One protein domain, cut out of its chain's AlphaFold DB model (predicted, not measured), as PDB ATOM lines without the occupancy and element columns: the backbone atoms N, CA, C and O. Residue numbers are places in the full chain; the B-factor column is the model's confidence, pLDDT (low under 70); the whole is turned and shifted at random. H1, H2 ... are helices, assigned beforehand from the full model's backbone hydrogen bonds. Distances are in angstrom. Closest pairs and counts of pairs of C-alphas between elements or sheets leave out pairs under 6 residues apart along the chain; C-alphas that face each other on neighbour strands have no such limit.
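Overview. This is residues 2 to 78 of the 217 residues of an uncharacterized protein of Verrucomicrobia bacterium (UniProt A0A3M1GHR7). Five short helices make a small cluster with few contacts between them: H1 and H2 run side by side in opposite ways, and H4 lies crosswise to them near the ends joined by the H1 to H2 link. H3 and H5 lie toward opposite ends of the long axis, H3 next to the last residues of H2 and H5 crosswise beside H1, while residues 2 to 13, with no named element, run from the outside in toward the middle. The printed part has 77 residues, with H1, H2, H3, H4 and H5 in that order along the chain and no named strand; the class is all helix. The whole is compact, with a radius of gyration of the C-alphas of 11.9 A, and rounded, with spans of 36 by 29 by 21 A.

Arrangement. The first 12 printed residues, 2 to 13, have C-alphas 3 to 18 A from the mean of all C-alphas. H1, residues 14 to 25, and H2, residues 30 to 38, form a helical hairpin at a shallow tilt of 11 degrees, opposite ways. They only just touch, with 3 pairs of C-alphas within 8 A, and H1 does so with residues 20 to 23 alone; the closest C-alphas are those of Arg 23 and Ile 33, 7.1 A. H3, residues 41 to 51, is close to H2 but not clearly touching, with the C-alphas of Asn 38 and Leu 44 the closest at 6.7 A, and about perpendicular to it at 87 degrees. H3 is apart from H1, but only just, the closest C-alphas being 8.1 A apart. H4, residues 58 to 66, only just touches H2, with 3 pairs of C-alphas within 8 A, the closest those of Ala 30 and Pro 58 at 6.4 A; it is about perpendicular to H2 at 79 degrees. H5, residues 68 to 78, is close to H1 but not clearly touching, with the C-alphas of Asn 21 and Tyr 69 the closest at 6.1 A, and about perpendicular to it at 81 degrees. H4 and H5 meet only through their link. Each O i to N i+4 pair in H1, H3, H4 and H5 is within hydrogen-bond range; in H2 it is 3 of 5.

Along the chain. H1 measures 16.4 A from C-alpha 14 at (-48.787, -13.111, 27.376) to C-alpha 25. H3 measures 14.6 A. H5 measures 15.4 A and ends with C-alpha 78 at (-61.112, -2.644, 37.631). H2 begins with C-alpha 30 at (-43.163, 3.744, 19.002).

Size, cuts and confidence. The two C-alphas farthest apart are those of Ala 52 and Arg 78, 36.9 A. The printed part has no cut. The links H1 to H2, H2 to H3 and H4 to H5 are tight, and H3 to H4 is short. The mean pLDDT of the printed part is 92.2, and residues 2 to 4 are under 70.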
ATOM      1  N   SER A   2     -65.455 -11.074  24.515       41.75
ATOM      2  CA  SER A   2     -64.959 -10.344  23.338       41.75
ATOM      3  C   SER A   2     -64.231 -11.311  22.393       41.75
ATOM      4  O   SER A   2     -63.497 -12.176  22.879       41.75
ATOM      5  N   PRO A   3     -64.414 -11.210  21.064       51.78
ATOM      6  CA  PRO A   3     -63.752 -12.097  20.114       51.78
ATOM      7  C   PRO A   3     -62.228 -12.021  20.267       51.78
ATOM      8  O   PRO A   3     -61.659 -10.944  20.458       51.78
ATOM      9  N   ALA A   4     -61.555 -13.172  20.176       64.81
ATOM     10  CA  ALA A   4     -60.100 -13.242  20.249       64.81
ATOM     11  C   ALA A   4     -59.476 -12.367  19.147       64.81
ATOM     12  O   ALA A   4     -59.657 -12.623  17.953       64.81
ATOM     13  N   ARG A   5     -58.754 -11.310  19.544       78.31
ATOM     14  CA  ARG A   5     -58.074 -10.405  18.607       78.31
ATOM     15  C   ARG A   5     -57.038 -11.188  17.796       78.31
ATOM     16  O   ARG A   5     -56.244 -11.935  18.360       78.31
ATOM     17  N   LYS A   6     -57.034 -11.003  16.473       85.00
ATOM     18  CA  LYS A   6     -56.201 -11.788  15.538       85.00
ATOM     19  C   LYS A   6     -54.915 -11.089  15.073       85.00
ATOM     20  O   LYS A   6     -54.129 -11.721  14.374       85.00
ATOM     21  N   GLY A   7     -54.702  -9.820  15.440       90.19
ATOM     22  CA  GLY A   7     -53.544  -9.023  15.006       90.19
ATOM     23  C   GLY A   7     -52.199  -9.507  15.570       90.19
ATOM     24  O   GLY A   7     -52.171 -10.263  16.541       90.19
ATOM     25  N   LYS A   8     -51.083  -9.038  14.987       95.88
ATOM     26  CA  LYS A   8     -49.715  -9.481  15.335       95.88
ATOM     27  C   LYS A   8     -49.441  -9.447  16.840       95.88
ATOM     28  O   LYS A   8     -49.099 -10.471  17.419       95.88
ATOM     29  N   ILE A   9     -49.687  -8.302  17.486       96.25
ATOM     30  CA  ILE A   9     -49.452  -8.123  18.930       96.25
ATOM     31  C   ILE A   9     -50.382  -9.014  19.769       96.25
ATOM     32  O   ILE A   9     -49.963  -9.566  20.783       96.25
ATOM     33  N   ALA A  10     -51.620  -9.243  19.320       93.75
ATOM     34  CA  ALA A  10     -52.572 -10.096  20.029       93.75
ATOM     35  C   ALA A  10     -52.118 -11.564  20.101       93.75
ATOM     36  O   ALA A  10     -52.383 -12.240  21.096       93.75
ATOM     37  N   ARG A  11     -51.400 -12.048  19.078       93.88
ATOM     38  CA  ARG A  11     -50.886 -13.424  19.013       93.88
ATOM     39  C   ARG A  11     -49.583 -13.651  19.780       93.88
ATOM     40  O   ARG A  11     -49.169 -14.797  19.919       93.88
ATOM     41  N   LEU A  12     -48.943 -12.597  20.283       95.25
ATOM     42  CA  LEU A  12     -47.700 -12.734  21.042       95.25
ATOM     43  C   LEU A  12     -47.934 -13.428  22.392       95.25
ATOM     44  O   LEU A  12     -49.039 -13.343  22.932       95.25
ATOM     45  N   PRO A  13     -46.910 -14.064  22.987       93.81
ATOM     46  CA  PRO A  13     -47.006 -14.615  24.335       93.81
ATOM     47  C   PRO A  13     -47.463 -13.568  25.356       93.81
ATOM     48  O   PRO A  13     -47.090 -12.396  25.269       93.81
ATOM     49  N   ALA A  14     -48.232 -14.002  26.358       87.88
ATOM     50  CA  ALA A  14     -48.787 -13.111  27.376       87.88
ATOM     51  C   ALA A  14     -47.740 -12.197  28.052       87.88
ATOM     52  O   ALA A  14     -48.012 -11.000  28.127       87.88
ATOM     53  N   PRO A  15     -46.534 -12.673  28.436       92.31
ATOM     54  CA  PRO A  15     -45.517 -11.806  29.041       92.31
ATOM     55  C   PRO A  15     -45.047 -10.667  28.125       92.31
ATOM     56  O   PRO A  15     -44.774  -9.570  28.596       92.31
ATOM     57  N   ILE A  16     -44.988 -10.903  26.808       96.69
ATOM     58  CA  ILE A  16     -44.595  -9.875  25.836       96.69
ATOM     59  C   ILE A  16     -45.711  -8.847  25.665       96.69
ATOM     60  O   ILE A  16     -45.436  -7.651  25.638       96.69
ATOM     61  N   ARG A  17     -46.974  -9.290  25.586       95.56
ATOM     62  CA  ARG A  17     -48.120  -8.367  25.532       95.56
ATOM     63  C   ARG A  17     -48.192  -7.494  26.783       95.56
ATOM     64  O   ARG A  17     -48.447  -6.301  26.664       95.56
ATOM     65  N   GLU A  18     -47.934  -8.077  27.951       92.88
ATOM     66  CA  GLU A  18     -47.898  -7.350  29.220       92.88
ATOM     67  C   GLU A  18     -46.810  -6.271  29.214       92.88
ATOM     68  O   GLU A  18     -47.071  -5.121  29.556       92.88
ATOM     69  N   GLU A  19     -45.609  -6.599  28.740       97.38
ATOM     70  CA  GLU A  19     -44.518  -5.631  28.635       97.38
ATOM     71  C   GLU A  19     -44.794  -4.525  27.604       97.38
ATOM     72  O   GLU A  19     -44.519  -3.357  27.875       97.38
ATOM     73  N   VAL A  20     -45.409  -4.848  26.458       97.38
ATOM     74  CA  VAL A  20     -45.889  -3.830  25.503       97.38
ATOM     75  C   VAL A  20     -46.869  -2.878  26.187       97.38
ATOM     76  O   VAL A  20     -46.749  -1.663  26.034       97.38
ATOM     77  N   ASN A  21     -47.819  -3.408  26.960       97.31
ATOM     78  CA  ASN A  21     -48.793  -2.592  27.678       97.31
ATOM     79  C   ASN A  21     -48.134  -1.713  28.751       97.31
ATOM     80  O   ASN A  21     -48.500  -0.545  28.861       97.31
ATOM     81  N   ARG A  22     -47.135  -2.221  29.488       96.12
ATOM     82  CA  ARG A  22     -46.353  -1.415  30.444       96.12
ATOM     83  C   ARG A  22     -45.635  -0.260  29.758       96.12
ATOM     84  O   ARG A  22     -45.817   0.880  30.157       96.12
ATOM     85  N   ARG A  23     -44.923  -0.521  28.663       97.62
ATOM     86  CA  ARG A  23     -44.219   0.528  27.906       97.62
ATOM     87  C   ARG A  23     -45.164   1.581  27.336       97.62
ATOM     88  O   ARG A  23     -44.824   2.759  27.313       97.62
ATOM     89  N   LEU A  24     -46.346   1.161  26.879       97.00
ATOM     90  CA  LEU A  24     -47.400   2.076  26.439       97.00
ATOM     91  C   LEU A  24     -47.938   2.928  27.593       97.00
ATOM     92  O   LEU A  24     -48.171   4.118  27.391       97.00
ATOM     93  N   LEU A  25     -48.115   2.337  28.775       95.62
ATOM     94  CA  LEU A  25     -48.535   3.053  29.977       95.62
ATOM     95  C   LEU A  25     -47.481   4.061  30.441       95.62
ATOM     96  O   LEU A  25     -47.834   5.183  30.788       95.62
ATOM     97  N   ASP A  26     -46.204   3.693  30.368       96.81
ATOM     98  CA  ASP A  26     -45.069   4.560  30.701       96.81
ATOM     99  C   ASP A  26     -44.845   5.674  29.655       96.81
ATOM    100  O   ASP A  26     -43.896   6.449  29.752       96.81
ATOM    101  N   GLY A  27     -45.693   5.751  28.622       95.94
ATOM    102  CA  GLY A  27     -45.631   6.786  27.595       95.94
ATOM    103  C   GLY A  27     -44.485   6.618  26.595       95.94
ATOM    104  O   GLY A  27     -44.149   7.575  25.897       95.94
ATOM    105  N   GLN A  28     -43.879   5.428  26.483       97.19
ATOM    106  CA  GLN A  28     -42.769   5.216  25.550       97.19
ATOM    107  C   GLN A  28     -43.223   5.390  24.087       97.19
ATOM    108  O   GLN A  28     -44.266   4.860  23.678       97.19
ATOM    109  N   PRO A  29     -42.438   6.099  23.251       95.69
ATOM    110  CA  PRO A  29     -42.773   6.291  21.848       95.69
ATOM    111  C   PRO A  29     -42.571   5.003  21.037       95.69
ATOM    112  O   PRO A  29     -41.765   4.134  21.376       95.69
ATOM    113  N   ALA A  30     -43.265   4.900  19.898       95.44
ATOM    114  CA  ALA A  30     -43.163   3.744  19.002       95.44
ATOM    115  C   ALA A  30     -41.720   3.478  18.526       95.44
ATOM    116  O   ALA A  30     -41.339   2.323  18.355       95.44
ATOM    117  N   SER A  31     -40.906   4.531  18.384       96.38
ATOM    118  CA  SER A  31     -39.484   4.441  18.030       96.38
ATOM    119  C   SER A  31     -38.640   3.672  19.050       96.38
ATOM    120  O   SER A  31     -37.604   3.136  18.678       96.38
ATOM    121  N   GLN A  32     -39.078   3.577  20.309       97.19
ATOM    122  CA  GLN A  32     -38.417   2.776  21.345       97.19
ATOM    123  C   GLN A  32     -39.055   1.392  21.503       97.19
ATOM    124  O   GLN A  32     -38.352   0.400  21.693       97.19
ATOM    125  N   ILE A  33     -40.384   1.305  21.392       97.75
ATOM    126  CA  ILE A  33     -41.117   0.044  21.577       97.75
ATOM    127  C   ILE A  33     -40.831  -0.936  20.433       97.75
ATOM    128  O   ILE A  33     -40.599  -2.115  20.686       97.75
ATOM    129  N   LEU A  34     -40.848  -0.477  19.179       97.94
ATOM    130  CA  LEU A  34     -40.776  -1.367  18.016       97.94
ATOM    131  C   LEU A  34     -39.419  -2.069  17.845       97.94
ATOM    132  O   LEU A  34     -39.445  -3.269  17.560       97.94
ATOM    133  N   PRO A  35     -38.252  -1.415  18.032       98.06
ATOM    134  CA  PRO A  35     -36.967  -2.111  17.961       98.06
ATOM    135  C   PRO A  35     -36.832  -3.183  19.042       98.06
ATOM    136  O   PRO A  35     -36.406  -4.299  18.753       98.06
ATOM    137  N   TRP A  36     -37.257  -2.873  20.271       98.06
ATOM    138  CA  TRP A  36     -37.278  -3.846  21.362       98.06
ATOM    139  C   TRP A  36     -38.231  -5.007  21.067       98.06
ATOM    140  O   TRP A  36     -37.888  -6.156  21.317       98.06
ATOM    141  N   LEU A  37     -39.421  -4.727  20.535       97.62
ATOM    142  CA  LEU A  37     -40.427  -5.753  20.289       97.62
ATOM    143  C   LEU A  37     -39.996  -6.703  19.163       97.62
ATOM    144  O   LEU A  37     -40.128  -7.916  19.302       97.62
ATOM    145  N   ASN A  38     -39.448  -6.164  18.072       98.00
ATOM    146  CA  ASN A  38     -38.997  -6.956  16.927       98.00
ATOM    147  C   ASN A  38     -37.663  -7.691  17.167       98.00
ATOM    148  O   ASN A  38     -37.346  -8.595  16.404       98.00
ATOM    149  N   SER A  39     -36.897  -7.366  18.215       97.00
ATOM    150  CA  SER A  39     -35.660  -8.097  18.547       97.00
ATOM    151  C   SER A  39     -35.893  -9.367  19.372       97.00
ATOM    152  O   SER A  39     -34.995 -10.196  19.514       97.00
ATOM    153  N   GLN A  40     -37.098  -9.556  19.919       97.50
ATOM    154  CA  GLN A  40     -37.398 -10.699  20.775       97.50
ATOM    155  C   GLN A  40     -37.520 -11.991  19.962       97.50
ATOM    156  O   GLN A  40     -38.405 -12.127  19.117       97.50
ATOM    157  N   ALA A  41     -36.741 -13.017  20.316       96.75
ATOM    158  CA  ALA A  41     -36.812 -14.333  19.670       96.75
ATOM    159  C   ALA A  41     -38.222 -14.958  19.725       96.75
ATOM    160  O   ALA A  41     -38.654 -15.651  18.805       96.75
ATOM    161  N   ALA A  42     -38.974 -14.710  20.802       95.25
ATOM    162  CA  ALA A  42     -40.359 -15.166  20.920       95.25
ATOM    163  C   ALA A  42     -41.310 -14.458  19.939       95.25
ATOM    164  O   ALA A  42     -42.257 -15.078  19.466       95.25
ATOM    165  N   VAL A  43     -41.049 -13.188  19.620       97.25
ATOM    166  CA  VAL A  43     -41.830 -12.420  18.644       97.25
ATOM    167  C   VAL A  43     -41.504 -12.898  17.238       97.25
ATOM    168  O   VAL A  43     -42.424 -13.258  16.513       97.25
ATOM    169  N   LEU A  44     -40.218 -13.016  16.899       96.75
ATOM    170  CA  LEU A  44     -39.770 -13.512  15.594       96.75
ATOM    171  C   LEU A  44     -40.375 -14.881  15.256       96.75
ATOM    172  O   LEU A  44     -40.901 -15.061  14.164       96.75
ATOM    173  N   ARG A  45     -40.417 -15.815  16.218       96.44
ATOM    174  CA  ARG A  45     -41.073 -17.123  16.027       96.44
ATOM    175  C   ARG A  45     -42.562 -17.018  15.692       96.44
ATOM    176  O   ARG A  45     -43.056 -17.782  14.870       96.44
ATOM    177  N   VAL A  46     -43.289 -16.097  16.327       96.31
ATOM    178  CA  VAL A  46     -44.719 -15.880  16.039       96.31
ATOM    179  C   VAL A  46     -44.904 -15.219  14.674       96.31
ATOM    180  O   VAL A  46     -45.833 -15.569  13.949       96.31
ATOM    181  N   LEU A  47     -44.036 -14.273  14.315       97.12
ATOM    182  CA  LEU A  47     -44.079 -13.612  13.013       97.12
ATOM    183  C   LEU A  47     -43.799 -14.594  11.878       97.12
ATOM    184  O   LEU A  47     -44.551 -14.611  10.910       97.12
ATOM    185  N   GLU A  48     -42.803 -15.462  12.031       96.94
ATOM    186  CA  GLU A  48     -42.499 -16.514  11.061       96.94
ATOM    187  C   GLU A  48     -43.689 -17.468  10.888       96.94
ATOM    188  O   GLU A  48     -44.183 -17.674   9.784       96.94
ATOM    189  N   ALA A  49     -44.227 -17.978  11.999       95.75
ATOM    190  CA  ALA A  49     -45.281 -18.988  11.964       95.75
ATOM    191  C   ALA A  49     -46.637 -18.477  11.445       95.75
ATOM    192  O   ALA A  49     -47.414 -19.260  10.902       95.75
ATOM    193  N   PHE A  50     -46.964 -17.197  11.651       94.00
ATOM    194  CA  PHE A  50     -48.322 -16.685  11.411       94.00
ATOM    195  C   PHE A  50     -48.398 -15.468  10.486       94.00
ATOM    196  O   PHE A  50     -49.502 -15.084  10.101       94.00
ATOM    197  N   PHE A  51     -47.269 -14.841  10.156       95.06
ATOM    198  CA  PHE A  51     -47.228 -13.558   9.449       95.06
ATOM    199  C   PHE A  51     -46.082 -13.461   8.427       95.06
ATOM    200  O   PHE A  51     -45.685 -12.349   8.092       95.06
ATOM    201  N   ALA A  52     -45.560 -14.595   7.942       95.56
ATOM    202  CA  ALA A  52     -44.489 -14.660   6.937       95.56
ATOM    203  C   ALA A  52     -43.217 -13.870   7.318       95.56
ATOM    204  O   ALA A  52     -42.575 -13.265   6.466       95.56
ATOM    205  N   GLY A  53     -42.897 -13.811   8.614       93.81
ATOM    206  CA  GLY A  53     -41.713 -13.109   9.125       93.81
ATOM    207  C   GLY A  53     -41.824 -11.578   9.122       93.81
ATOM    208  O   GLY A  53     -40.920 -10.899   9.605       93.81
ATOM    209  N   GLU A  54     -42.938 -11.013   8.648       96.94
ATOM    210  CA  GLU A  54     -43.116  -9.567   8.524       96.94
ATOM    211  C   GLU A  54     -43.033  -8.862   9.889       96.94
ATOM    212  O   GLU A  54     -43.812  -9.206  10.794       96.94
ATOM    213  N   PRO A  55     -42.195  -7.818  10.051       97.12
ATOM    214  CA  PRO A  55     -42.010  -7.137  11.328       97.12
ATOM    215  C   PRO A  55     -43.295  -6.464  11.825       97.12
ATOM    216  O   PRO A  55     -44.230  -6.159  11.074       97.12
ATOM    217  N   ILE A  56     -43.360  -6.219  13.131       97.81
ATOM    218  CA  ILE A  56     -44.424  -5.420  13.744       97.81
ATOM    219  C   ILE A  56     -44.178  -3.952  13.404       97.81
ATOM    220  O   ILE A  56     -43.102  -3.417  13.679       97.81
ATOM    221  N   THR A  57     -45.186  -3.305  12.821       97.88
ATOM    222  CA  THR A  57     -45.109  -1.928  12.318       97.88
ATOM    223  C   THR A  57     -45.753  -0.924  13.286       97.88
ATOM    224  O   THR A  57     -46.514  -1.320  14.179       97.88
ATOM    225  N   PRO A  58     -45.527   0.396  13.103       97.56
ATOM    226  CA  PRO A  58     -46.248   1.427  13.855       97.56
ATOM    227  C   PRO A  58     -47.771   1.299  13.754       97.56
ATOM    228  O   PRO A  58     -48.469   1.526  14.739       97.56
ATOM    229  N   GLN A  59     -48.286   0.872  12.597       96.25
ATOM    230  CA  GLN A  59     -49.716   0.655  12.392       96.25
ATOM    231  C   GLN A  59     -50.257  -0.449  13.313       96.25
ATOM    232  O   GLN A  59     -51.273  -0.253  13.977       96.25
ATOM    233  N   ASN A  60     -49.539  -1.571  13.444       96.88
ATOM    234  CA  ASN A  60     -49.946  -2.648  14.351       96.88
ATOM    235  C   ASN A  60     -49.969  -2.191  15.818       96.88
ATOM    236  O   ASN A  60     -50.845  -2.602  16.580       96.88
ATOM    237  N   LEU A  61     -49.016  -1.341  16.218       96.94
ATOM    238  CA  LEU A  61     -48.977  -0.776  17.566       96.94
ATOM    239  C   LEU A  61     -50.137   0.204  17.806       96.94
ATOM    240  O   LEU A  61     -50.736   0.179  18.880       96.94
ATOM    241  N   SER A  62     -50.491   1.021  16.812       95.62
ATOM    242  CA  SER A  62     -51.654   1.918  16.866       95.62
ATOM    243  C   SER A  62     -52.972   1.149  16.994       95.62
ATOM    244  O   SER A  62     -53.784   1.464  17.864       95.62
ATOM    245  N   GLU A  63     -53.166   0.093  16.203       94.31
ATOM    246  CA  GLU A  63     -54.339  -0.790  16.297       94.31
ATOM    247  C   GLU A  63     -54.419  -1.482  17.663       94.31
ATOM    248  O   GLU A  63     -55.486  -1.557  18.281       94.31
ATOM    249  N   TRP A  64     -53.279  -1.947  18.184       96.38
ATOM    250  CA  TRP A  64     -53.221  -2.520  19.524       96.38
ATOM    251  C   TRP A  64     -53.595  -1.499  20.599       96.38
ATOM    252  O   TRP A  64     -54.378  -1.823  21.495       96.38
ATOM    253  N   ARG A  65     -53.103  -0.260  20.478       94.62
ATOM    254  CA  ARG A  65     -53.422   0.839  21.396       94.62
ATOM    255  C   ARG A  65     -54.923   1.130  21.444       94.62
ATOM    256  O   ARG A  65     -55.442   1.409  22.518       94.62
ATOM    257  N   GLN A  66     -55.613   1.052  20.308       92.25
ATOM    258  CA  GLN A  66     -57.051   1.324  20.208       92.25
ATOM    259  C   GLN A  66     -57.928   0.160  20.691       92.25
ATOM    260  O   GLN A  66     -59.075   0.384  21.072       92.25
ATOM    261  N   GLY A  67     -57.396  -1.063  20.694       91.50
ATOM    262  CA  GLY A  67     -58.113  -2.266  21.110       91.50
ATOM    263  C   GLY A  67     -57.523  -2.909  22.360       91.50
ATOM    264  O   GLY A  67     -57.971  -2.655  23.473       91.50
ATOM    265  N   GLY A  68     -56.540  -3.792  22.168       90.81
ATOM    266  CA  GLY A  68     -56.017  -4.665  23.226       90.81
ATOM    267  C   GLY A  68     -55.448  -3.923  24.435       90.81
ATOM    268  O   GLY A  68     -55.626  -4.376  25.562       90.81
ATOM    269  N   TYR A  69     -54.829  -2.764  24.218       94.12
ATOM    270  CA  TYR A  69     -54.345  -1.915  25.302       94.12
ATOM    271  C   TYR A  69     -55.486  -1.269  26.104       94.12
ATOM    272  O   TYR A  69     -55.396  -1.207  27.327       94.12
ATOM    273  N   ARG A  70     -56.581  -0.836  25.456       90.94
ATOM    274  CA  ARG A  70     -57.746  -0.270  26.168       90.94
ATOM    275  C   ARG A  70     -58.424  -1.320  27.040       90.94
ATOM    276  O   ARG A  70     -58.755  -1.027  28.181       90.94
ATOM    277  N   ASP A  71     -58.564  -2.544  26.536       86.44
ATOM    278  CA  ASP A  71     -59.082  -3.661  27.333       86.44
ATOM    279  C   ASP A  71     -58.182  -3.959  28.537       86.44
ATOM    280  O   ASP A  71     -58.671  -4.216  29.636       86.44
ATOM    281  N   TRP A  72     -56.863  -3.916  28.338       90.00
ATOM    282  CA  TRP A  72     -55.904  -4.109  29.420       90.00
ATOM    283  C   TRP A  72     -55.990  -2.996  30.473       90.00
ATOM    284  O   TRP A  72     -56.028  -3.303  31.664       90.00
ATOM    285  N   LEU A  73     -56.097  -1.729  30.054       88.44
ATOM    286  CA  LEU A  73     -56.310  -0.594  30.957       88.44
ATOM    287  C   LEU A  73     -57.599  -0.757  31.764       88.44
ATOM    288  O   LEU A  73     -57.555  -0.685  32.988       88.44
ATOM    289  N   ALA A  74     -58.713  -1.073  31.101       82.31
ATOM    290  CA  ALA A  74     -59.998  -1.278  31.764       82.31
ATOM    291  C   ALA A  74     -59.932  -2.418  32.792       82.31
ATOM    292  O   ALA A  74     -60.440  -2.291  33.906       82.31
ATOM    293  N   ARG A  75     -59.257  -3.532  32.465       77.19
ATOM    294  CA  ARG A  75     -59.058  -4.623  33.432       77.19
ATOM    295  C   ARG A  75     -58.179  -4.187  34.602       77.19
ATOM    296  O   ARG A  75     -58.460  -4.577  35.732       77.19
ATOM    297  N   ARG A  76     -57.136  -3.396  34.356       82.81
ATOM    298  CA  ARG A  76     -56.245  -2.889  35.403       82.81
ATOM    299  C   ARG A  76     -56.962  -1.922  36.345       82.81
ATOM    300  O   ARG A  76     -56.862  -2.111  37.550       82.81
ATOM    301  N   GLU A  77     -57.702  -0.947  35.823       78.50
ATOM    302  CA  GLU A  77     -58.511  -0.014  36.625       78.50
ATOM    303  C   GLU A  77     -59.518  -0.765  37.494       78.50
ATOM    304  O   GLU A  77     -59.608  -0.526  38.696       78.50
ATOM    305  N   ARG A  78     -60.193  -1.761  36.913       70.69
ATOM    306  CA  ARG A  78     -61.112  -2.644  37.631       70.69
ATOM    307  C   ARG A  78     -60.428  -3.383  38.783       70.69
ATOM    308  O   ARG A  78     -60.940  -3.396  39.894       70.69
TER     309      ARG A  78